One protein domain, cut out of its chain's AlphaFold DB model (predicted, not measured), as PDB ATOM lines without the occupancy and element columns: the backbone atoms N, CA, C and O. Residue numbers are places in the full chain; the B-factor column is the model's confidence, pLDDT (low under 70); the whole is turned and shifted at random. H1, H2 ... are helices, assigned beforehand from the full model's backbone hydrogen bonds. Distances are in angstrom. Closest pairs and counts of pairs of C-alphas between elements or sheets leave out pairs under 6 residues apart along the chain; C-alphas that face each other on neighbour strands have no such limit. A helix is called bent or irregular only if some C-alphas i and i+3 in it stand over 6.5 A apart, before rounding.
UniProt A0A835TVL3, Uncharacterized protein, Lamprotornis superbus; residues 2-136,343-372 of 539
ATOM      1  N   TYR A   2     -37.802  10.916 -21.043       87.88
ATOM      2  CA  TYR A   2     -37.425  10.498 -22.414       87.88
ATOM      3  C   TYR A   2     -36.007  10.938 -22.826       87.88
ATOM      4  O   TYR A   2     -35.168  10.097 -23.136       87.88
ATOM      5  N   ARG A   3     -35.686  12.236 -22.728       88.75
ATOM      6  CA  ARG A   3     -34.344  12.758 -23.067       88.75
ATOM      7  C   ARG A   3     -33.231  12.172 -22.186       88.75
ATOM      8  O   ARG A   3     -32.168  11.831 -22.692       88.75
ATOM      9  N   GLN A   4     -33.494  11.937 -20.898       86.06
ATOM     10  CA  GLN A   4     -32.523  11.277 -20.008       86.06
ATOM     11  C   GLN A   4     -32.235   9.835 -20.452       86.06
ATOM     12  O   GLN A   4     -31.097   9.390 -20.353       86.06
ATOM     13  N   SER A   5     -33.227   9.123 -21.005       83.56
ATOM     14  CA  SER A   5     -33.012   7.794 -21.600       83.56
ATOM     15  C   SER A   5     -32.161   7.824 -22.872       83.56
ATOM     16  O   SER A   5     -31.710   6.783 -23.319       83.56
ATOM     17  N   LYS A   6     -31.909   9.004 -23.443       84.44
ATOM     18  CA  LYS A   6     -30.968   9.236 -24.547       84.44
ATOM     19  C   LYS A   6     -29.660   9.868 -24.052       84.44
ATOM     20  O   LYS A   6     -28.941  10.484 -24.829       84.44
ATOM     21  N   GLU A   7     -29.390   9.772 -22.747       83.19
ATOM     22  CA  GLU A   7     -28.237  10.370 -22.055       83.19
ATOM     23  C   GLU A   7     -28.168  11.909 -22.142       83.19
ATOM     24  O   GLU A   7     -27.143  12.526 -21.848       83.19
ATOM     25  N   GLN A   8     -29.286  12.557 -22.483       84.00
ATOM     26  CA  GLN A   8     -29.410  14.010 -22.519       84.00
ATOM     27  C   GLN A   8     -29.996  14.515 -21.195       84.00
ATOM     28  O   GLN A   8     -31.197  14.409 -20.929       84.00
ATOM     29  N   TYR A   9     -29.131  15.088 -20.358       83.38
ATOM     30  CA  TYR A   9     -29.487  15.678 -19.066       83.38
ATOM     31  C   TYR A   9     -29.416  17.206 -19.130       83.38
ATOM     32  O   TYR A   9     -28.512  17.755 -19.752       83.38
ATOM     33  N   GLY A  10     -30.331  17.883 -18.432       82.69
ATOM     34  CA  GLY A  10     -30.310  19.336 -18.252       82.69
ATOM     35  C   GLY A  10     -31.528  20.048 -18.829       82.69
ATOM     36  O   GLY A  10     -32.455  19.432 -19.361       82.69
ATOM     37  N   THR A  11     -31.522  21.372 -18.690       82.75
ATOM     38  CA  THR A  11     -32.542  22.259 -19.252       82.75
ATOM     39  C   THR A  11     -32.522  22.206 -20.784       82.75
ATOM     40  O   THR A  11     -31.462  22.063 -21.392       82.75
ATOM     41  N   TRP A  12     -33.694  22.309 -21.414       87.88
ATOM     42  CA  TRP A  12     -33.848  22.207 -22.864       87.88
ATOM     43  C   TRP A  12     -34.457  23.474 -23.452       87.88
ATOM     44  O   TRP A  12     -35.593  23.815 -23.135       87.88
ATOM     45  N   ASP A  13     -33.719  24.139 -24.335       84.25
ATOM     46  CA  ASP A  13     -34.131  25.411 -24.942       84.25
ATOM     47  C   ASP A  13     -35.383  25.281 -25.814       84.25
ATOM     48  O   ASP A  13     -36.159  26.225 -25.918       84.25
ATOM     49  N   MET A  14     -35.609  24.099 -26.395       84.88
ATOM     50  CA  MET A  14     -36.777  23.826 -27.236       84.88
ATOM     51  C   MET A  14     -37.997  23.335 -26.439       84.88
ATOM     52  O   MET A  14     -39.015  22.972 -27.036       84.88
ATOM     53  N   LEU A  15     -37.935  23.365 -25.099       85.19
ATOM     54  CA  LEU A  15     -39.093  23.196 -24.214       85.19
ATOM     55  C   LEU A  15     -39.936  24.485 -24.188       85.19
ATOM     56  O   LEU A  15     -40.170  25.090 -23.142       85.19
ATOM     57  N   CYS A  16     -40.346  24.941 -25.367       82.25
ATOM     58  CA  CYS A  16     -41.093  26.170 -25.574       82.25
ATOM     59  C   CYS A  16     -42.247  25.931 -26.554       82.25
ATOM     60  O   CYS A  16     -42.086  25.223 -27.551       82.25
ATOM     61  N   GLY A  17     -43.389  26.569 -26.291       86.94
ATOM     62  CA  GLY A  17     -44.614  26.396 -27.073       86.94
ATOM     63  C   GLY A  17     -45.644  25.508 -26.378       86.94
ATOM     64  O   GLY A  17     -45.540  25.249 -25.180       86.94
ATOM     65  N   ASN A  18     -46.655  25.082 -27.130       89.94
ATOM     66  CA  ASN A  18     -47.629  24.090 -26.679       89.94
ATOM     67  C   ASN A  18     -47.034  22.672 -26.684       89.94
ATOM     68  O   ASN A  18     -45.963  22.420 -27.235       89.94
ATOM     69  N   GLU A  19     -47.745  21.731 -26.078       92.94
ATOM     70  CA  GLU A  19     -47.323  20.343 -25.898       92.94
ATOM     71  C   GLU A  19     -46.999  19.679 -27.242       92.94
ATOM     72  O   GLU A  19     -45.979  19.004 -27.383       92.94
ATOM     73  N   THR A  20     -47.796  19.959 -28.275       93.75
ATOM     74  CA  THR A  20     -47.551  19.487 -29.642       93.75
ATOM     75  C   THR A  20     -46.267  20.061 -30.246       93.75
ATOM     76  O   THR A  20     -45.508  19.328 -30.876       93.75
ATOM     77  N   GLN A  21     -45.992  21.358 -30.067       93.75
ATOM     78  CA  GLN A  21     -44.757  22.008 -30.525       93.75
ATOM     79  C   GLN A  21     -43.545  21.402 -29.821       93.75
ATOM     80  O   GLN A  21     -42.562  21.073 -30.475       93.75
ATOM     81  N   VAL A  22     -43.638  21.180 -28.510       93.94
ATOM     82  CA  VAL A  22     -42.580  20.545 -27.719       93.94
ATOM     83  C   VAL A  22     -42.305  19.116 -28.204       93.94
ATOM     84  O   VAL A  22     -41.146  18.758 -28.418       93.94
ATOM     85  N   LEU A  23     -43.343  18.309 -28.445       94.50
ATOM     86  CA  LEU A  23     -43.191  16.962 -29.014       94.50
ATOM     87  C   LEU A  23     -42.609  16.998 -30.431       94.50
ATOM     88  O   LEU A  23     -41.754  16.182 -30.772       94.50
ATOM     89  N   SER A  24     -43.016  17.971 -31.244       95.38
ATOM     90  CA  SER A  24     -42.485  18.153 -32.599       95.38
ATOM     91  C   SER A  24     -41.006  18.523 -32.573       95.38
ATOM     92  O   SER A  24     -40.217  17.956 -33.322       95.38
ATOM     93  N   ASN A  25     -40.608  19.419 -31.667       93.75
ATOM     94  CA  ASN A  25     -39.210  19.771 -31.437       93.75
ATOM     95  C   ASN A  25     -38.390  18.551 -31.007       93.75
ATOM     96  O   ASN A  25     -37.253  18.407 -31.446       93.75
ATOM     97  N   LEU A  26     -38.968  17.669 -30.185       93.94
ATOM     98  CA  LEU A  26     -38.303  16.462 -29.698       93.94
ATOM     99  C   LEU A  26     -38.033  15.484 -30.845       93.94
ATOM    100  O   LEU A  26     -36.909  15.025 -31.017       93.94
ATOM    101  N   VAL A  27     -39.049  15.221 -31.668       94.19
ATOM    102  CA  VAL A  27     -38.916  14.358 -32.851       94.19
ATOM    103  C   VAL A  27     -37.932  14.964 -33.853       94.19
ATOM    104  O   VAL A  27     -37.092  14.263 -34.408       94.19
ATOM    105  N   MET A  28     -37.981  16.280 -34.064       93.38
ATOM    106  CA  MET A  28     -37.053  16.957 -34.967       93.38
ATOM    107  C   MET A  28     -35.611  16.934 -34.451       93.38
ATOM    108  O   MET A  28     -34.705  16.758 -35.259       93.38
ATOM    109  N   GLU A  29     -35.366  17.053 -33.142       90.88
ATOM    110  CA  GLU A  29     -34.022  16.921 -32.552       90.88
ATOM    111  C   GLU A  29     -33.388  15.558 -32.895       90.88
ATOM    112  O   GLU A  29     -32.202  15.508 -33.229       90.88
ATOM    113  N   GLU A  30     -34.181  14.480 -32.912       90.81
ATOM    114  CA  GLU A  30     -33.720  13.137 -33.297       90.81
ATOM    115  C   GLU A  30     -33.594  12.942 -34.818       90.81
ATOM    116  O   GLU A  30     -32.624  12.346 -35.283       90.81
ATOM    117  N   LEU A  31     -34.534  13.466 -35.613       91.94
ATOM    118  CA  LEU A  31     -34.553  13.264 -37.069       91.94
ATOM    119  C   LEU A  31     -33.572  14.165 -37.833       91.94
ATOM    120  O   LEU A  31     -33.123  13.814 -38.926       91.94
ATOM    121  N   LEU A  32     -33.240  15.348 -37.306       90.44
ATOM    122  CA  LEU A  32     -32.430  16.347 -38.012       90.44
ATOM    123  C   LEU A  32     -31.038  15.841 -38.444       90.44
ATOM    124  O   LEU A  32     -30.662  16.120 -39.588       90.44
ATOM    125  N   PRO A  33     -30.256  15.121 -37.612       90.81
ATOM    126  CA  PRO A  33     -28.956  14.584 -38.020       90.81
ATOM    127  C   PRO A  33     -29.046  13.621 -39.212       90.81
ATOM    128  O   PRO A  33     -28.273  13.753 -40.166       90.81
ATOM    129  N   GLU A  34     -30.018  12.705 -39.200       91.44
ATOM    130  CA  GLU A  34     -30.245  11.721 -40.268       91.44
ATOM    131  C   GLU A  34     -30.790  12.367 -41.546       91.44
ATOM    132  O   GLU A  34     -30.359  12.069 -42.667       91.44
ATOM    133  N   LEU A  35     -31.700  13.331 -41.391       90.75
ATOM    134  CA  LEU A  35     -32.226  14.110 -42.502       90.75
ATOM    135  C   LEU A  35     -31.104  14.909 -43.177       90.75
ATOM    136  O   LEU A  35     -31.027  14.985 -44.407       90.75
ATOM    137  N   ARG A  36     -30.197  15.486 -42.378       89.75
ATOM    138  CA  ARG A  36     -29.085  16.303 -42.874       89.75
ATOM    139  C   ARG A  36     -28.021  15.463 -43.569       89.75
ATOM    140  O   ARG A  36     -27.493  15.918 -44.583       89.75
ATOM    141  N   SER A  37     -27.727  14.258 -43.082       91.31
ATOM    142  CA  SER A  37     -26.790  13.342 -43.745       91.31
ATOM    143  C   SER A  37     -27.344  12.821 -45.076       91.31
ATOM    144  O   SER A  37     -26.605  12.733 -46.056       91.31
ATOM    145  N   THR A  38     -28.653  12.566 -45.151       91.06
ATOM    146  CA  THR A  38     -29.304  11.993 -46.338       91.06
ATOM    147  C   THR A  38     -29.593  13.036 -47.424       91.06
ATOM    148  O   THR A  38     -29.335  12.803 -48.609       91.06
ATOM    149  N   ILE A  39     -30.137  14.195 -47.043       89.12
ATOM    150  CA  ILE A  39     -30.569  15.242 -47.984       89.12
ATOM    151  C   ILE A  39     -29.457  16.261 -48.236       89.12
ATOM    152  O   ILE A  39     -29.326  16.755 -49.356       89.12
ATOM    153  N   GLY A  40     -28.614  16.554 -47.241       86.44
ATOM    154  CA  GLY A  40     -27.564  17.575 -47.330       86.44
ATOM    155  C   GLY A  40     -26.631  17.447 -48.547       86.44
ATOM    156  O   GLY A  40     -26.369  18.473 -49.192       86.44
ATOM    157  N   PRO A  41     -26.163  16.234 -48.912       89.38
ATOM    158  CA  PRO A  41     -25.360  16.001 -50.118       89.38
ATOM    159  C   PRO A  41     -26.130  16.165 -51.439       89.38
ATOM    160  O   PRO A  41     -25.520  16.390 -52.480       89.38
ATOM    161  N   ARG A  42     -27.465  16.064 -51.418       90.50
ATOM    162  CA  ARG A  42     -28.330  16.137 -52.611       90.50
ATOM    163  C   ARG A  42     -28.730  17.571 -52.974       90.50
ATOM    164  O   ARG A  42     -29.203  17.812 -54.084       90.50
ATOM    165  N   LEU A  43     -28.540  18.523 -52.057       90.06
ATOM    166  CA  LEU A  43     -28.852  19.935 -52.275       90.06
ATOM    167  C   LEU A  43     -27.853  20.576 -53.243       90.06
ATOM    168  O   LEU A  43     -26.661  20.679 -52.944       90.06
ATOM    169  N   LYS A  44     -28.356  21.054 -54.382       89.31
ATOM    170  CA  LYS A  44     -27.579  21.765 -55.406       89.31
ATOM    171  C   LYS A  44     -27.630  23.280 -55.178       89.31
ATOM    172  O   LYS A  44     -28.583  23.784 -54.594       89.31
ATOM    173  N   GLY A  45     -26.617  23.993 -55.666       89.38
ATOM    174  CA  GLY A  45     -26.538  25.458 -55.607       89.38
ATOM    175  C   GLY A  45     -25.421  25.978 -54.705       89.38
ATOM    176  O   GLY A  45     -24.665  25.213 -54.097       89.38
ATOM    177  N   LYS A  46     -25.302  27.306 -54.629       91.25
ATOM    178  CA  LYS A  46     -24.337  27.981 -53.747       91.25
ATOM    179  C   LYS A  46     -24.729  27.782 -52.277       91.25
ATOM    180  O   LYS A  46     -25.881  27.486 -51.970       91.25
ATOM    181  N   ALA A  47     -23.792  27.983 -51.348       90.25
ATOM    182  CA  ALA A  47     -24.041  27.846 -49.906       90.25
ATOM    183  C   ALA A  47     -25.354  28.505 -49.402       90.25
ATOM    184  O   ALA A  47     -26.125  27.804 -48.744       90.25
ATOM    185  N   PRO A  48     -25.688  29.771 -49.744       92.12
ATOM    186  CA  PRO A  48     -26.943  30.388 -49.298       92.12
ATOM    187  C   PRO A  48     -28.196  29.760 -49.932       92.12
ATOM    188  O   PRO A  48     -29.224  29.634 -49.272       92.12
ATOM    189  N   GLU A  49     -28.125  29.315 -51.188       91.75
ATOM    190  CA  GLU A  49     -29.240  28.645 -51.878       91.75
ATOM    191  C   GLU A  49     -29.504  27.261 -51.280       91.75
ATOM    192  O   GLU A  49     -30.655  26.885 -51.043       91.75
ATOM    193  N   ARG A  50     -28.432  26.526 -50.957       90.81
ATOM    194  CA  ARG A  50     -28.512  25.251 -50.235       90.81
ATOM    195  C   ARG A  50     -29.112  25.444 -48.849       90.81
ATOM    196  O   ARG A  50     -29.976  24.666 -48.467       90.81
ATOM    197  N   GLN A  51     -28.709  26.487 -48.121       91.25
ATOM    198  CA  GLN A  51     -29.278  26.802 -46.810       91.25
ATOM    199  C   GLN A  51     -30.763  27.171 -46.905       91.25
ATOM    200  O   GLN A  51     -31.560  26.659 -46.128       91.25
ATOM    201  N   ARG A  52     -31.163  27.990 -47.886       93.12
ATOM    202  CA  ARG A  52     -32.576  28.317 -48.128       93.12
ATOM    203  C   ARG A  52     -33.403  27.070 -48.438       93.12
ATOM    204  O   ARG A  52     -34.467  26.886 -47.855       93.12
ATOM    205  N   THR A  53     -32.905  26.214 -49.329       92.69
ATOM    206  CA  THR A  53     -33.583  24.961 -49.696       92.69
ATOM    207  C   THR A  53     -33.676  24.028 -48.490       92.69
ATOM    208  O   THR A  53     -34.721  23.437 -48.248       92.69
ATOM    209  N   TRP A  54     -32.614  23.942 -47.684       93.44
ATOM    210  CA  TRP A  54     -32.617  23.182 -46.436       93.44
ATOM    211  C   TRP A  54     -33.674  23.692 -45.453       93.44
ATOM    212  O   TRP A  54     -34.429  22.879 -44.939       93.44
ATOM    213  N   ILE A  55     -33.782  25.011 -45.252       93.62
ATOM    214  CA  ILE A  55     -34.803  25.615 -44.379       93.62
ATOM    215  C   ILE A  55     -36.213  25.240 -44.852       93.62
ATOM    216  O   ILE A  55     -37.050  24.855 -44.042       93.62
ATOM    217  N   GLN A  56     -36.472  25.293 -46.163       93.88
ATOM    218  CA  GLN A  56     -37.767  24.904 -46.732       93.88
ATOM    219  C   GLN A  56     -38.076  23.418 -46.525       93.88
ATOM    220  O   GLN A  56     -39.203  23.068 -46.183       93.88
ATOM    221  N   VAL A  57     -37.079  22.546 -46.707       93.44
ATOM    222  CA  VAL A  57     -37.225  21.106 -46.456       93.44
ATOM    223  C   VAL A  57     -37.478  20.846 -44.973       93.44
ATOM    224  O   VAL A  57     -38.415  20.127 -44.644       93.44
ATOM    225  N   SER A  58     -36.697  21.451 -44.074       93.81
ATOM    226  CA  SER A  58     -36.876  21.271 -42.631       93.81
ATOM    227  C   SER A  58     -38.222  21.797 -42.141       93.81
ATOM    228  O   SER A  58     -38.830  21.160 -41.293       93.81
ATOM    229  N   ASP A  59     -38.715  22.909 -42.693       94.56
ATOM    230  CA  ASP A  59     -40.031  23.463 -42.358       94.56
ATOM    231  C   ASP A  59     -41.178  22.565 -42.858       94.56
ATOM    232  O   ASP A  59     -42.141  22.318 -42.135       94.56
ATOM    233  N   ALA A  60     -41.060  22.003 -44.066       95.56
ATOM    234  CA  ALA A  60     -42.038  21.046 -44.581       95.56
ATOM    235  C   ALA A  60     -42.084  19.760 -43.741       95.56
ATOM    236  O   ALA A  60     -43.169  19.296 -43.391       95.56
ATOM    237  N   VAL A  61     -40.918  19.215 -43.371       95.62
ATOM    238  CA  VAL A  61     -40.826  18.045 -42.483       95.62
ATOM    239  C   VAL A  61     -41.373  18.376 -41.097       95.62
ATOM    240  O   VAL A  61     -42.162  17.599 -40.568       95.62
ATOM    241  N   TYR A  62     -41.042  19.547 -40.543       95.81
ATOM    242  CA  TYR A  62     -41.581  20.002 -39.261       95.81
ATOM    243  C   TYR A  62     -43.112  20.042 -39.284       95.81
ATOM    244  O   TYR A  62     -43.744  19.515 -38.377       95.81
ATOM    245  N   ARG A  63     -43.729  20.602 -40.335       96.38
ATOM    246  CA  ARG A  63     -45.196  20.636 -40.475       96.38
ATOM    247  C   ARG A  63     -45.813  19.236 -40.529       96.38
ATOM    248  O   ARG A  63     -46.844  19.012 -39.905       96.38
ATOM    249  N   MET A  64     -45.177  18.283 -41.213       95.94
ATOM    250  CA  MET A  64     -45.636  16.886 -41.226       95.94
ATOM    251  C   MET A  64     -45.526  16.226 -39.847       95.94
ATOM    252  O   MET A  64     -46.463  15.567 -39.402       95.94
ATOM    253  N   VAL A  65     -44.390  16.419 -39.170       96.69
ATOM    254  CA  VAL A  65     -44.164  15.923 -37.807       96.69
ATOM    255  C   VAL A  65     -45.180  16.531 -36.847       96.69
ATOM    256  O   VAL A  65     -45.720  15.808 -36.022       96.69
ATOM    257  N   TYR A  66     -45.484  17.822 -36.988       96.38
ATOM    258  CA  TYR A  66     -46.444  18.527 -36.150       96.38
ATOM    259  C   TYR A  66     -47.847  17.932 -36.246       96.38
ATOM    260  O   TYR A  66     -48.433  17.601 -35.219       96.38
ATOM    261  N   GLU A  67     -48.371  17.739 -37.458       96.69
ATOM    262  CA  GLU A  67     -49.704  17.150 -37.646       96.69
ATOM    263  C   GLU A  67     -49.776  15.709 -37.115       96.69
ATOM    264  O   GLU A  67     -50.746  15.334 -36.454       96.69
ATOM    265  N   LEU A  68     -48.724  14.908 -37.328       96.25
ATOM    266  CA  LEU A  68     -48.666  13.546 -36.798       96.25
ATOM    267  C   LEU A  68     -48.574  13.534 -35.265       96.25
ATOM    268  O   LEU A  68     -49.309  12.796 -34.610       96.25
ATOM    269  N   ALA A  69     -47.693  14.354 -34.691       95.75
ATOM    270  CA  ALA A  69     -47.522  14.480 -33.249       95.75
ATOM    271  C   ALA A  69     -48.810  14.968 -32.586       95.75
ATOM    272  O   ALA A  69     -49.173  14.457 -31.531       95.75
ATOM    273  N   LYS A  70     -49.528  15.899 -33.224       96.31
ATOM    274  CA  LYS A  70     -50.824  16.390 -32.757       96.31
ATOM    275  C   LYS A  70     -51.849  15.270 -32.685       96.31
ATOM    276  O   LYS A  70     -52.407  15.034 -31.624       96.31
ATOM    277  N   ALA A  71     -52.042  14.541 -33.783       96.06
ATOM    278  CA  ALA A  71     -53.010  13.450 -33.830       96.06
ATOM    279  C   ALA A  71     -52.716  12.371 -32.773       96.06
ATOM    280  O   ALA A  71     -53.633  11.880 -32.116       96.06
ATOM    281  N   GLN A  72     -51.440  12.020 -32.576       95.19
ATOM    282  CA  GLN A  72     -51.034  11.040 -31.563       95.19
ATOM    283  C   GLN A  72     -51.179  11.570 -30.134       95.19
ATOM    284  O   GLN A  72     -51.604  10.830 -29.249       95.19
ATOM    285  N   TYR A  73     -50.844  12.841 -29.905       95.50
ATOM    286  CA  TYR A  73     -50.993  13.489 -28.608       95.50
ATOM    287  C   TYR A  73     -52.466  13.595 -28.211       95.50
ATOM    288  O   TYR A  73     -52.827  13.126 -27.138       95.50
ATOM    289  N   ASP A  74     -53.323  14.105 -29.096       96.38
ATOM    290  CA  ASP A  74     -54.758  14.251 -28.843       96.38
ATOM    291  C   ASP A  74     -55.408  12.882 -28.568       96.38
ATOM    292  O   ASP A  74     -56.184  12.731 -27.625       96.38
ATOM    293  N   ALA A  75     -55.029  11.843 -29.325       96.50
ATOM    294  CA  ALA A  75     -55.494  10.476 -29.084       96.50
ATOM    295  C   ALA A  75     -54.988   9.888 -27.753       96.50
ATOM    296  O   ALA A  75     -55.689   9.108 -27.108       96.50
ATOM    297  N   ALA A  76     -53.767  10.226 -27.327       95.00
ATOM    298  CA  ALA A  76     -53.241   9.813 -26.029       95.00
ATOM    299  C   ALA A  76     -53.952  10.537 -24.877       95.00
ATOM    300  O   ALA A  76     -54.377   9.877 -23.932       95.00
ATOM    301  N   VAL A  77     -54.147  11.854 -24.988       96.00
ATOM    302  CA  VAL A  77     -54.877  12.665 -24.004       96.00
ATOM    303  C   VAL A  77     -56.302  12.150 -23.839       96.00
ATOM    304  O   VAL A  77     -56.709  11.898 -22.712       96.00
ATOM    305  N   ALA A  78     -57.018  11.879 -24.934       96.12
ATOM    306  CA  ALA A  78     -58.380  11.350 -24.875       96.12
ATOM    307  C   ALA A  78     -58.468  10.004 -24.128       96.12
ATOM    308  O   ALA A  78     -59.387   9.792 -23.336       96.12
ATOM    309  N   ARG A  79     -57.495   9.102 -24.330       95.31
ATOM    310  CA  ARG A  79     -57.422   7.834 -23.579       95.31
ATOM    311  C   ARG A  79     -57.156   8.070 -22.093       95.31
ATOM    312  O   ARG A  79     -57.851   7.505 -21.255       95.31
ATOM    313  N   CYS A  80     -56.203   8.940 -21.761       93.62
ATOM    314  CA  CYS A  80     -55.905   9.278 -20.371       93.62
ATOM    315  C   CYS A  80     -57.097   9.948 -19.669       93.62
ATOM    316  O   CYS A  80     -57.365   9.657 -18.508       93.62
ATOM    317  N   GLU A  81     -57.837  10.819 -20.358       95.25
ATOM    318  CA  GLU A  81     -59.043  11.460 -19.824       95.25
ATOM    319  C   GLU A  81     -60.175  10.460 -19.570       95.25
ATOM    320  O   GLU A  81     -60.916  10.620 -18.602       95.25
ATOM    321  N   GLN A  82     -60.282   9.405 -20.384       95.75
ATOM    322  CA  GLN A  82     -61.258   8.336 -20.179       95.75
ATOM    323  C   GLN A  82     -60.955   7.500 -18.925       95.75
ATOM    324  O   GLN A  82     -61.875   7.141 -18.192       95.75
ATOM    325  N   GLU A  83     -59.681   7.202 -18.663       93.56
ATOM    326  CA  GLU A  83     -59.241   6.413 -17.499       93.56
ATOM    327  C   GLU A  83     -59.149   7.251 -16.211       93.56
ATOM    328  O   GLU A  83     -59.219   6.721 -15.098       93.56
ATOM    329  N   ARG A  84     -59.036   8.579 -16.340       93.75
ATOM    330  CA  ARG A  84     -58.843   9.511 -15.222       93.75
ATOM    331  C   ARG A  84     -59.859   9.351 -14.080       93.75
ATOM    332  O   ARG A  84     -59.406   9.298 -12.939       93.75
ATOM    333  N   PRO A  85     -61.187   9.244 -14.297       95.38
ATOM    334  CA  PRO A  85     -62.141   9.114 -13.192       95.38
ATOM    335  C   PRO A  85     -61.933   7.837 -12.372       95.38
ATOM    336  O   PRO A  85     -62.070   7.863 -11.149       95.38
ATOM    337  N   GLN A  86     -61.570   6.734 -13.035       94.19
ATOM    338  CA  GLN A  86     -61.268   5.466 -12.373       94.19
ATOM    339  C   GLN A  86     -60.006   5.600 -11.518       94.19
ATOM    340  O   GLN A  86     -60.038   5.285 -10.331       94.19
ATOM    341  N   LEU A  87     -58.928   6.139 -12.094       92.88
ATOM    342  CA  LEU A  87     -57.669   6.376 -11.385       92.88
ATOM    343  C   LEU A  87     -57.855   7.322 -10.191       92.88
ATOM    344  O   LEU A  87     -57.351   7.052  -9.104       92.88
ATOM    345  N   GLU A  88     -58.620   8.403 -10.354       94.12
ATOM    346  CA  GLU A  88     -58.929   9.318  -9.256       94.12
ATOM    347  C   GLU A  88     -59.771   8.649  -8.156       94.12
ATOM    348  O   GLU A  88     -59.609   8.980  -6.982       94.12
ATOM    349  N   SER A  89     -60.676   7.728  -8.505       95.06
ATOM    350  CA  SER A  89     -61.421   6.946  -7.513       95.06
ATOM    351  C   SER A  89     -60.479   6.061  -6.698       95.06
ATOM    352  O   SER A  89     -60.522   6.116  -5.473       95.06
ATOM    353  N   THR A  90     -59.595   5.309  -7.359       93.19
ATOM    354  CA  THR A  90     -58.603   4.454  -6.690       93.19
ATOM    355  C   THR A  90     -57.674   5.268  -5.793       93.19
ATOM    356  O   THR A  90     -57.484   4.912  -4.636       93.19
ATOM    357  N   ILE A  91     -57.171   6.415  -6.265       94.75
ATOM    358  CA  ILE A  91     -56.335   7.307  -5.447       94.75
ATOM    359  C   ILE A  91     -57.073   7.761  -4.183       94.75
ATOM    360  O   ILE A  91     -56.474   7.797  -3.114       94.75
ATOM    361  N   ARG A  92     -58.362   8.117  -4.277       95.44
ATOM    362  CA  ARG A  92     -59.140   8.554  -3.104       95.44
ATOM    363  C   ARG A  92     -59.401   7.414  -2.120       95.44
ATOM    364  O   ARG A  92     -59.381   7.661  -0.920       95.44
ATOM    365  N   THR A  93     -59.657   6.204  -2.611       95.69
ATOM    366  CA  THR A  93     -59.949   5.034  -1.768       95.69
ATOM    367  C   THR A  93     -58.693   4.475  -1.101       95.69
ATOM    368  O   THR A  93     -58.721   4.190   0.092       95.69
ATOM    369  N   ASP A  94     -57.585   4.381  -1.840       95.25
ATOM    370  CA  ASP A  94     -56.360   3.697  -1.410       95.25
ATOM    371  C   ASP A  94     -55.196   4.663  -1.122       95.25
ATOM    372  O   ASP A  94     -54.035   4.253  -1.107       95.25
ATOM    373  N   MET A  95     -55.485   5.946  -0.865       94.88
ATOM    374  CA  MET A  95     -54.485   7.008  -0.659       94.88
ATOM    375  C   MET A  95     -53.375   6.597   0.320       94.88
ATOM    376  O   MET A  95     -52.194   6.656  -0.019       94.88
ATOM    377  N   ASP A  96     -53.745   6.133   1.516       95.75
ATOM    378  CA  ASP A  96     -52.785   5.777   2.567       95.75
ATOM    379  C   ASP A  96     -51.934   4.556   2.189       95.75
ATOM    380  O   ASP A  96     -50.746   4.488   2.516       95.75
ATOM    381  N   GLN A  97     -52.515   3.600   1.459       95.00
ATOM    382  CA  GLN A  97     -51.816   2.402   0.991       95.00
ATOM    383  C   GLN A  97     -50.809   2.755  -0.109       95.00
ATOM    384  O   GLN A  97     -49.668   2.289  -0.072       95.00
ATOM    385  N   ILE A  98     -51.200   3.633  -1.041       94.19
ATOM    386  CA  ILE A  98     -50.322   4.168  -2.088       94.19
ATOM    387  C   ILE A  98     -49.164   4.941  -1.449       94.19
ATOM    388  O   ILE A  98     -48.008   4.713  -1.810       94.19
ATOM    389  N   ILE A  99     -49.445   5.811  -0.468       94.81
ATOM    390  CA  ILE A  99     -48.411   6.550   0.270       94.81
ATOM    391  C   ILE A  99     -47.456   5.570   0.946       94.81
ATOM    392  O   ILE A  99     -46.257   5.645   0.692       94.81
ATOM    393  N   THR A 100     -47.968   4.610   1.719       95.44
ATOM    394  CA  THR A 100     -47.149   3.624   2.445       95.44
ATOM    395  C   THR A 100     -46.276   2.797   1.494       95.44
ATOM    396  O   THR A 100     -45.090   2.582   1.752       95.44
ATOM    397  N   SER A 101     -46.831   2.353   0.362       93.62
ATOM    398  CA  SER A 101     -46.093   1.598  -0.657       93.62
ATOM    399  C   SER A 101     -44.987   2.445  -1.298       93.62
ATOM    400  O   SER A 101     -43.834   2.008  -1.383       93.62
ATOM    401  N   LYS A 102     -45.292   3.698  -1.662       94.81
ATOM    402  CA  LYS A 102     -44.315   4.655  -2.197       94.81
ATOM    403  C   LYS A 102     -43.202   4.944  -1.186       94.81
ATOM    404  O   LYS A 102     -42.029   5.004  -1.548       94.81
ATOM    405  N   GLU A 103     -43.551   5.089   0.086       93.50
ATOM    406  CA  GLU A 103     -42.641   5.365   1.198       93.50
ATOM    407  C   GLU A 103     -41.700   4.183   1.472       93.50
ATOM    408  O   GLU A 103     -40.495   4.369   1.700       93.50
ATOM    409  N   HIS A 104     -42.224   2.957   1.369       92.50
ATOM    410  CA  HIS A 104     -41.448   1.723   1.432       92.50
ATOM    411  C   HIS A 104     -40.435   1.644   0.286       92.50
ATOM    412  O   HIS A 104     -39.236   1.457   0.531       92.50
ATOM    413  N   LEU A 105     -40.891   1.862  -0.952       91.94
ATOM    414  CA  LEU A 105     -40.038   1.907  -2.138       91.94
ATOM    415  C   LEU A 105     -38.946   2.974  -1.995       91.94
ATOM    416  O   LEU A 105     -37.759   2.683  -2.158       91.94
ATOM    417  N   ALA A 106     -39.326   4.194  -1.613       89.19
ATOM    418  CA  ALA A 106     -38.396   5.294  -1.400       89.19
ATOM    419  C   ALA A 106     -37.356   4.954  -0.322       89.19
ATOM    420  O   ALA A 106     -36.179   5.257  -0.489       89.19
ATOM    421  N   SER A 107     -37.751   4.284   0.763       89.88
ATOM    422  CA  SER A 107     -36.834   3.862   1.830       89.88
ATOM    423  C   SER A 107     -35.820   2.819   1.358       89.88
ATOM    424  O   SER A 107     -34.643   2.909   1.713       89.88
ATOM    425  N   LYS A 108     -36.237   1.869   0.513       88.56
ATOM    426  CA  LYS A 108     -35.337   0.882  -0.101       88.56
ATOM    427  C   LYS A 108     -34.357   1.541  -1.069       88.56
ATOM    428  O   LYS A 108     -33.154   1.315  -0.957       88.56
ATOM    429  N   ILE A 109     -34.850   2.430  -1.934       85.31
ATOM    430  CA  ILE A 109     -34.011   3.208  -2.854       85.31
ATOM    431  C   ILE A 109     -33.014   4.071  -2.073       85.31
ATOM    432  O   ILE A 109     -31.833   4.082  -2.409       85.31
ATOM    433  N   ARG A 110     -33.442   4.749  -0.999       82.94
ATOM    434  CA  ARG A 110     -32.544   5.511  -0.114       82.94
ATOM    435  C   ARG A 110     -31.440   4.626   0.458       82.94
ATOM    436  O   ARG A 110     -30.275   5.004   0.386       82.94
ATOM    437  N   GLY A 111     -31.788   3.450   0.980       75.81
ATOM    438  CA  GLY A 111     -30.823   2.512   1.556       75.81
ATOM    439  C   GLY A 111     -29.730   2.075   0.575       75.81
ATOM    440  O   GLY A 111     -28.574   1.970   0.970       75.81
ATOM    441  N   THR A 112     -30.073   1.877  -0.701       71.19
ATOM    442  CA  THR A 112     -29.136   1.380  -1.725       71.19
ATOM    443  C   THR A 112     -28.429   2.498  -2.495       71.19
ATOM    444  O   THR A 112     -27.217   2.451  -2.676       71.19
ATOM    445  N   ALA A 113     -29.154   3.527  -2.938       61.38
ATOM    446  CA  ALA A 113     -28.605   4.595  -3.772       61.38
ATOM    447  C   ALA A 113     -27.846   5.658  -2.959       61.38
ATOM    448  O   ALA A 113     -26.844   6.189  -3.442       61.38
ATOM    449  N   LEU A 114     -28.272   5.972  -1.723       55.34
ATOM    450  CA  LEU A 114     -27.630   7.030  -0.929       55.34
ATOM    451  C   LEU A 114     -26.402   6.567  -0.138       55.34
ATOM    452  O   LEU A 114     -25.585   7.420   0.205       55.34
ATOM    453  N   GLN A 115     -26.200   5.264   0.099       52.34
ATOM    454  CA  GLN A 115     -24.951   4.769   0.704       52.34
ATOM    455  C   GLN A 115     -23.721   5.062  -0.174       52.34
ATOM    456  O   GLN A 115     -22.652   5.342   0.357       52.34
ATOM    457  N   GLY A 116     -23.883   5.108  -1.504       47.88
ATOM    458  CA  GLY A 116     -22.865   5.626  -2.431       47.88
ATOM    459  C   GLY A 116     -22.876   7.155  -2.595       47.88
ATOM    460  O   GLY A 116     -21.898   7.738  -3.065       47.88
ATOM    461  N   CYS A 117     -23.960   7.833  -2.196       41.81
ATOM    462  CA  CYS A 117     -24.091   9.289  -2.301       41.81
ATOM    463  C   CYS A 117     -23.579  10.051  -1.081       41.81
ATOM    464  O   CYS A 117     -23.292  11.225  -1.237       41.81
ATOM    465  N   THR A 118     -23.455   9.484   0.118       39.88
ATOM    466  CA  THR A 118     -23.026  10.254   1.307       39.88
ATOM    467  C   THR A 118     -21.634  10.877   1.138       39.88
ATOM    468  O   THR A 118     -21.435  12.033   1.505       39.88
ATOM    469  N   GLY A 119     -20.698  10.191   0.468       43.31
ATOM    470  CA  GLY A 119     -19.391  10.761   0.105       43.31
ATOM    471  C   GLY A 119     -19.446  11.785  -1.043       43.31
ATOM    472  O   GLY A 119     -18.725  12.784  -1.034       43.31
ATOM    473  N   MET A 120     -20.339  11.585  -2.016       40.03
ATOM    474  CA  MET A 120     -20.426  12.406  -3.233       40.03
ATOM    475  C   MET A 120     -21.322  13.640  -3.063       40.03
ATOM    476  O   MET A 120     -21.009  14.709  -3.580       40.03
ATOM    477  N   CYS A 121     -22.370  13.524  -2.254       40.66
ATOM    478  CA  CYS A 121     -23.160  14.616  -1.709       40.66
ATOM    479  C   CYS A 121     -22.330  15.424  -0.709       40.66
ATOM    480  O   CYS A 121     -22.501  16.624  -0.683       40.66
ATOM    481  N   GLY A 122     -21.356  14.836   0.008       38.16
ATOM    482  CA  GLY A 122     -20.336  15.560   0.789       38.16
ATOM    483  C   GLY A 122     -19.341  16.369  -0.065       38.16
ATOM    484  O   GLY A 122     -18.991  17.504   0.271       38.16
ATOM    485  N   CYS A 123     -18.928  15.828  -1.219       36.28
ATOM    486  CA  CYS A 123     -18.136  16.548  -2.232       36.28
ATOM    487  C   CYS A 123     -18.964  17.627  -2.957       36.28
ATOM    488  O   CYS A 123     -18.462  18.706  -3.279       36.28
ATOM    489  N   ALA A 124     -20.259  17.372  -3.166       36.84
ATOM    490  CA  ALA A 124     -21.214  18.391  -3.569       36.84
ATOM    491  C   ALA A 124     -21.344  19.443  -2.452       36.84
ATOM    492  O   ALA A 124     -21.096  20.601  -2.718       36.84
ATOM    493  N   HIS A 125     -21.536  19.076  -1.187       37.97
ATOM    494  CA  HIS A 125     -21.633  19.968  -0.021       37.97
ATOM    495  C   HIS A 125     -20.432  20.924   0.103       37.97
ATOM    496  O   HIS A 125     -20.589  22.120   0.352       37.97
ATOM    497  N   SER A 126     -19.216  20.428  -0.143       36.41
ATOM    498  CA  SER A 126     -17.989  21.244  -0.167       36.41
ATOM    499  C   SER A 126     -17.886  22.142  -1.413       36.41
ATOM    500  O   SER A 126     -17.392  23.266  -1.318       36.41
ATOM    501  N   SER A 127     -18.453  21.733  -2.555       40.75
ATOM    502  CA  SER A 127     -18.721  22.615  -3.708       40.75
ATOM    503  C   SER A 127     -19.832  23.650  -3.418       40.75
ATOM    504  O   SER A 127     -19.774  24.791  -3.900       40.75
ATOM    505  N   TRP A 128     -20.802  23.312  -2.561       37.81
ATOM    506  CA  TRP A 128     -21.984  24.117  -2.234       37.81
ATOM    507  C   TRP A 128     -21.716  25.234  -1.223       37.81
ATOM    508  O   TRP A 128     -22.327  26.295  -1.337       37.81
ATOM    509  N   GLY A 129     -20.698  25.105  -0.365       37.41
ATOM    510  CA  GLY A 129     -20.136  26.251   0.373       37.41
ATOM    511  C   GLY A 129     -19.613  27.372  -0.550       37.41
ATOM    512  O   GLY A 129     -19.448  28.527  -0.144       37.41
ATOM    513  N   GLY A 130     -19.388  27.054  -1.833       35.94
ATOM    514  CA  GLY A 130     -19.173  28.017  -2.908       35.94
ATOM    515  C   GLY A 130     -20.417  28.325  -3.757       35.94
ATOM    516  O   GLY A 130     -20.379  29.309  -4.490       35.94
ATOM    517  N   CYS A 131     -21.504  27.549  -3.676       37.25
ATOM    518  CA  CYS A 131     -22.781  27.844  -4.337       37.25
ATOM    519  C   CYS A 131     -23.481  29.047  -3.707       37.25
ATOM    520  O   CYS A 131     -24.016  29.840  -4.463       37.25
ATOM    521  N   SER A 132     -23.372  29.315  -2.401       38.12
ATOM    522  CA  SER A 132     -23.836  30.607  -1.846       38.12
ATOM    523  C   SER A 132     -23.096  31.810  -2.475       38.12
ATOM    524  O   SER A 132     -23.658  32.897  -2.608       38.12
ATOM    525  N   ARG A 133     -21.848  31.615  -2.944       34.59
ATOM    526  CA  ARG A 133     -21.051  32.604  -3.708       34.59
ATOM    527  C   ARG A 133     -21.302  32.572  -5.225       34.59
ATOM    528  O   ARG A 133     -21.201  33.610  -5.865       34.59
ATOM    529  N   GLY A 134     -21.645  31.419  -5.803       34.31
ATOM    530  CA  GLY A 134     -21.953  31.220  -7.231       34.31
ATOM    531  C   GLY A 134     -23.433  31.383  -7.606       34.31
ATOM    532  O   GLY A 134     -23.740  31.533  -8.783       34.31
ATOM    533  N   ALA A 135     -24.327  31.407  -6.616       34.47
ATOM    534  CA  ALA A 135     -25.720  31.850  -6.671       34.47
ATOM    535  C   ALA A 135     -25.846  33.339  -6.304       34.47
ATOM    536  O   ALA A 135     -26.887  33.946  -6.537       34.47
ATOM    537  N   ALA A 136     -24.769  33.968  -5.815       36.66
ATOM    538  CA  ALA A 136     -24.684  35.418  -5.679       36.66
ATOM    539  C   ALA A 136     -24.893  36.188  -7.000       36.66
ATOM    540  O   ALA A 136     -25.372  37.303  -6.906       36.66
ATOM    541  N   LEU A 343     -27.935   1.809 -20.314       44.97
ATOM    542  CA  LEU A 343     -27.570   0.958 -19.191       44.97
ATOM    543  C   LEU A 343     -27.574   1.545 -17.748       44.97
ATOM    544  O   LEU A 343     -27.124   0.813 -16.873       44.97
ATOM    545  N   PRO A 344     -28.032   2.770 -17.383       45.84
ATOM    546  CA  PRO A 344     -28.151   3.177 -15.963       45.84
ATOM    547  C   PRO A 344     -29.291   2.506 -15.165       45.84
ATOM    548  O   PRO A 344     -29.402   2.709 -13.959       45.84
ATOM    549  N   ARG A 345     -30.180   1.758 -15.836       52.78
ATOM    550  CA  ARG A 345     -31.508   1.358 -15.320       52.78
ATOM    551  C   ARG A 345     -31.598  -0.038 -14.694       52.78
ATOM    552  O   ARG A 345     -32.611  -0.345 -14.072       52.78
ATOM    553  N   GLN A 346     -30.578  -0.887 -14.826       57.50
ATOM    554  CA  GLN A 346     -30.679  -2.290 -14.392       57.50
ATOM    555  C   GLN A 346     -30.801  -2.464 -12.873       57.50
ATOM    556  O   GLN A 346     -31.481  -3.383 -12.426       57.50
ATOM    557  N   GLU A 347     -30.175  -1.606 -12.061       64.44
ATOM    558  CA  GLU A 347     -30.332  -1.702 -10.602       64.44
ATOM    559  C   GLU A 347     -31.644  -1.110 -10.106       64.44
ATOM    560  O   GLU A 347     -32.204  -1.625  -9.142       64.44
ATOM    561  N   LEU A 348     -32.174  -0.096 -10.797       72.12
ATOM    562  CA  LEU A 348     -33.485   0.458 -10.479       72.12
ATOM    563  C   LEU A 348     -34.611  -0.522 -10.830       72.12
ATOM    564  O   LEU A 348     -35.560  -0.656 -10.065       72.12
ATOM    565  N   ALA A 349     -34.469  -1.286 -11.918       78.12
ATOM    566  CA  ALA A 349     -35.443  -2.305 -12.308       78.12
ATOM    567  C   ALA A 349     -35.695  -3.361 -11.212       78.12
ATOM    568  O   ALA A 349     -36.809  -3.860 -11.100       78.12
ATOM    569  N   LYS A 350     -34.706  -3.643 -10.347       82.25
ATOM    570  CA  LYS A 350     -34.856  -4.570  -9.206       82.25
ATOM    571  C   LYS A 350     -35.911  -4.103  -8.197       82.25
ATOM    572  O   LYS A 350     -36.494  -4.918  -7.498       82.25
ATOM    573  N   PHE A 351     -36.153  -2.796  -8.107       83.94
ATOM    574  CA  PHE A 351     -37.161  -2.248  -7.202       83.94
ATOM    575  C   PHE A 351     -38.574  -2.277  -7.793       83.94
ATOM    576  O   PHE A 351     -39.523  -1.982  -7.071       83.94
ATOM    577  N   GLN A 352     -38.737  -2.649  -9.069       86.38
ATOM    578  CA  GLN A 352     -40.058  -2.769  -9.690       86.38
ATOM    579  C   GLN A 352     -40.895  -3.867  -9.017       86.38
ATOM    580  O   GLN A 352     -42.099  -3.701  -8.867       86.38
ATOM    581  N   GLU A 353     -40.253  -4.938  -8.540       87.44
ATOM    582  CA  GLU A 353     -40.898  -6.038  -7.807       87.44
ATOM    583  C   GLU A 353     -41.505  -5.601  -6.461       87.44
ATOM    584  O   GLU A 353     -42.307  -6.325  -5.880       87.44
ATOM    585  N   LEU A 354     -41.136  -4.420  -5.948       86.44
ATOM    586  CA  LEU A 354     -41.671  -3.875  -4.697       86.44
ATOM    587  C   LEU A 354     -42.982  -3.102  -4.886       86.44
ATOM    588  O   LEU A 354     -43.576  -2.665  -3.899       86.44
ATOM    589  N   ILE A 355     -43.402  -2.878  -6.132       89.25
ATOM    590  CA  ILE A 355     -44.614  -2.132  -6.459       89.25
ATOM    591  C   ILE A 355     -45.745  -3.134  -6.682       89.25
ATOM    592  O   ILE A 355     -45.634  -4.029  -7.519       89.25
ATOM    593  N   PHE A 356     -46.843  -2.970  -5.945       89.00
ATOM    594  CA  PHE A 356     -48.068  -3.729  -6.188       89.00
ATOM    595  C   PHE A 356     -48.622  -3.400  -7.578       89.00
ATOM    596  O   PHE A 356     -48.629  -2.235  -7.977       89.00
ATOM    597  N   GLU A 357     -49.104  -4.411  -8.302       88.06
ATOM    598  CA  GLU A 357     -49.619  -4.258  -9.672       88.06
ATOM    599  C   GLU A 357     -50.737  -3.209  -9.748       88.06
ATOM    600  O   GLU A 357     -50.686  -2.314 -10.593       88.06
ATOM    601  N   ASP A 358     -51.647  -3.227  -8.772       87.62
ATOM    602  CA  ASP A 358     -52.750  -2.268  -8.641       87.62
ATOM    603  C   ASP A 358     -52.272  -0.810  -8.487       87.62
ATOM    604  O   ASP A 358     -53.008   0.130  -8.793       87.62
ATOM    605  N   PHE A 359     -51.023  -0.598  -8.044       90.50
ATOM    606  CA  PHE A 359     -50.427   0.725  -7.833       90.50
ATOM    607  C   PHE A 359     -49.372   1.116  -8.875       90.50
ATOM    608  O   PHE A 359     -48.829   2.224  -8.805       90.50
ATOM    609  N   ALA A 360     -49.098   0.265  -9.869       89.44
ATOM    610  CA  ALA A 360     -48.080   0.521 -10.891       89.44
ATOM    611  C   ALA A 360     -48.369   1.777 -11.738       89.44
ATOM    612  O   ALA A 360     -47.442   2.431 -12.214       89.44
ATOM    613  N   SER A 361     -49.644   2.159 -11.871       88.81
ATOM    614  CA  SER A 361     -50.067   3.395 -12.546       88.81
ATOM    615  C   SER A 361     -49.766   4.670 -11.745       88.81
ATOM    616  O   SER A 361     -49.739   5.759 -12.318       88.81
ATOM    617  N   PHE A 362     -49.533   4.561 -10.432       91.31
ATOM    618  CA  PHE A 362     -49.315   5.700  -9.528       91.31
ATOM    619  C   PHE A 362     -47.867   5.807  -9.046       91.31
ATOM    620  O   PHE A 362     -47.367   6.907  -8.802       91.31
ATOM    621  N   ILE A 363     -47.186   4.668  -8.897       92.38
ATOM    622  CA  ILE A 363     -45.839   4.584  -8.339       92.38
ATOM    623  C   ILE A 363     -44.881   4.118  -9.432       92.38
ATOM    624  O   ILE A 363     -44.941   2.984  -9.894       92.38
ATOM    625  N   LEU A 364     -43.947   4.994  -9.805       91.44
ATOM    626  CA  LEU A 364     -42.857   4.669 -10.721       91.44
ATOM    627  C   LEU A 364     -41.527   4.703  -9.971       91.44
ATOM    628  O   LEU A 364     -41.236   5.666  -9.251       91.44
ATOM    629  N   VAL A 365     -40.691   3.680 -10.177       89.75
ATOM    630  CA  VAL A 365     -39.356   3.604  -9.560       89.75
ATOM    631  C   VAL A 365     -38.513   4.820  -9.934       89.75
ATOM    632  O   VAL A 365     -37.880   5.411  -9.063       89.75
ATOM    633  N   GLU A 366     -38.533   5.230 -11.206       86.62
ATOM    634  CA  GLU A 366     -37.732   6.365 -11.676       86.62
ATOM    635  C   GLU A 366     -38.156   7.683 -11.014       86.62
ATOM    636  O   GLU A 366     -37.300   8.424 -10.536       86.62
ATOM    637  N   ASN A 367     -39.464   7.940 -10.903       90.62
ATOM    638  CA  ASN A 367     -39.979   9.142 -10.241       90.62
ATOM    639  C   ASN A 367     -39.642   9.137  -8.745       90.62
ATOM    640  O   ASN A 367     -39.222  10.154  -8.201       90.62
ATOM    641  N   THR A 368     -39.781   7.981  -8.092       90.12
ATOM    642  CA  THR A 368     -39.455   7.827  -6.667       90.12
ATOM    643  C   THR A 368     -37.956   8.020  -6.426       90.12
ATOM    644  O   THR A 368     -37.552   8.635  -5.442       90.12
ATOM    645  N   TYR A 369     -37.111   7.551  -7.345       87.00
ATOM    646  CA  TYR A 369     -35.672   7.790  -7.313       87.00
ATOM    647  C   TYR A 369     -35.323   9.275  -7.493       87.00
ATOM    648  O   TYR A 369     -34.563   9.814  -6.687       87.00
ATOM    649  N   GLU A 370     -35.893   9.960  -8.491       87.75
ATOM    650  CA  GLU A 370     -35.680  11.402  -8.672       87.75
ATOM    651  C   GLU A 370     -36.164  12.206  -7.459       87.75
ATOM    652  O   GLU A 370     -35.501  13.162  -7.061       87.75
ATOM    653  N   GLU A 371     -37.259  11.795  -6.817       88.38
ATOM    654  CA  GLU A 371     -37.752  12.400  -5.579       88.38
ATOM    655  C   GLU A 371     -36.788  12.183  -4.407       88.38
ATOM    656  O   GLU A 371     -36.509  13.110  -3.652       88.38
ATOM    657  N   VAL A 372     -36.201  10.992  -4.272       86.25
ATOM    658  CA  VAL A 372     -35.154  10.739  -3.271       86.25
ATOM    659  C   VAL A 372     -33.935  11.640  -3.503       86.25
ATOM    660  O   VAL A 372     -33.408  12.224  -2.550       86.25
TER     661      VAL A 372
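What this domain is: This is residues 2 to 136 and 343 to 372 of the 539 residues of an uncharacterized protein of Lamprotornis superbus (UniProt A0A835TVL3). The model is an open hook built along one very long, bent helix, H2, with a small helical group toward each end and residues 75 to 86 bare between them. In one group H1 folds back across the first arm of H2; in the other, H7 crosses H3 with H6 near by, while residues 115 to 136, holding H4 and H5, stick out as an arm. The printed part has 165 residues, with seven named helices, H1 to H7 in chain order, holding 121 of them and no named strand: an all-helix class. It is only just loose, close to extended, with a radius of gyration of the C-alphas of 22.6 A and spans of 64 by 49 by 34 A.

How they stand to each other: H2, residues 47 to 93, was assigned as one helix by its hydrogen bonds but is bent: C-alphas 82 and 85 are 7.1 A apart, and its arms H2a, residues 47 to 82, and H2b, residues 85 to 93, stand at a steep tilt of 59 degrees. H1, residues 19 to 42, likewise assigned as one helix, is bent, with C-alphas 30 and 33 6.9 A apart; its arms are H1a, residues 19 to 30, and H1b, residues 33 to 42, at a steep tilt of 63 degrees. H1a touches H2a through residues 62 to 73 of H2a alone, opposite ways at a steep tilt of 51 degrees, the closest C-alphas being those of Ser 24 and Tyr 66, 5.3 A apart. H1b, irregular with C-alphas 38 and 41 6.8 A apart, is close to but not clearly touching H2a, with Gly 40 and Trp 54 the closest C-alphas at 7.6 A. H3, residues 95 to 113, touches H7, residues 365 to 372, about perpendicular at 77 degrees, with C-alphas Ala 106 and Thr 368 closest at 5.9 A. H6, residues 343 to 349, irregular with C-alphas 344 and 347 7.6 A apart, only just touches H7, with 3 pairs of C-alphas within 8 A, the closest being Leu 348 and Val 365 at 6.7 A. H4, residues 117 to 128, and H3 meet only through their link, as do H4 and H5, residues 131 to 134. Every O i to N i+4 pair is within hydrogen-bond range in H1a, H2a, H2b, H3, H4 and H7, against 4 of 6 in H1b and 1 of 3 in H6, where 1 of 4 O i to N i+3 pairs is; H5 is too short for an i+4 pair.

Where its parts are: H2a measures 51.5 A from C-alpha 47 at (-24.041, 27.846, -49.906) to C-alpha 82 at (-61.258, 8.336, -20.179). H3 measures 26.2 A, H1a 17.1 A, H4 15.0 A, H1b 14.7 A and H2b 12.3 A. H7 ends at C-alpha 372, (-35.154, 10.739, -3.271).

The domain as a whole: The C-alphas of Lys 46 and Thr 93, the two farthest apart, lie 67.1 A from each other. Residues 137 to 342 are not printed, and C-alphas 136 and 343 are 37.1 A apart across the cut. Of the links that are printed whole, H6 to H7 is long, with 15 residues, and the others are tight. Mean pLDDT of the printed part is 82.4, and residues 113 to 136 and 343 to 347 are under 70.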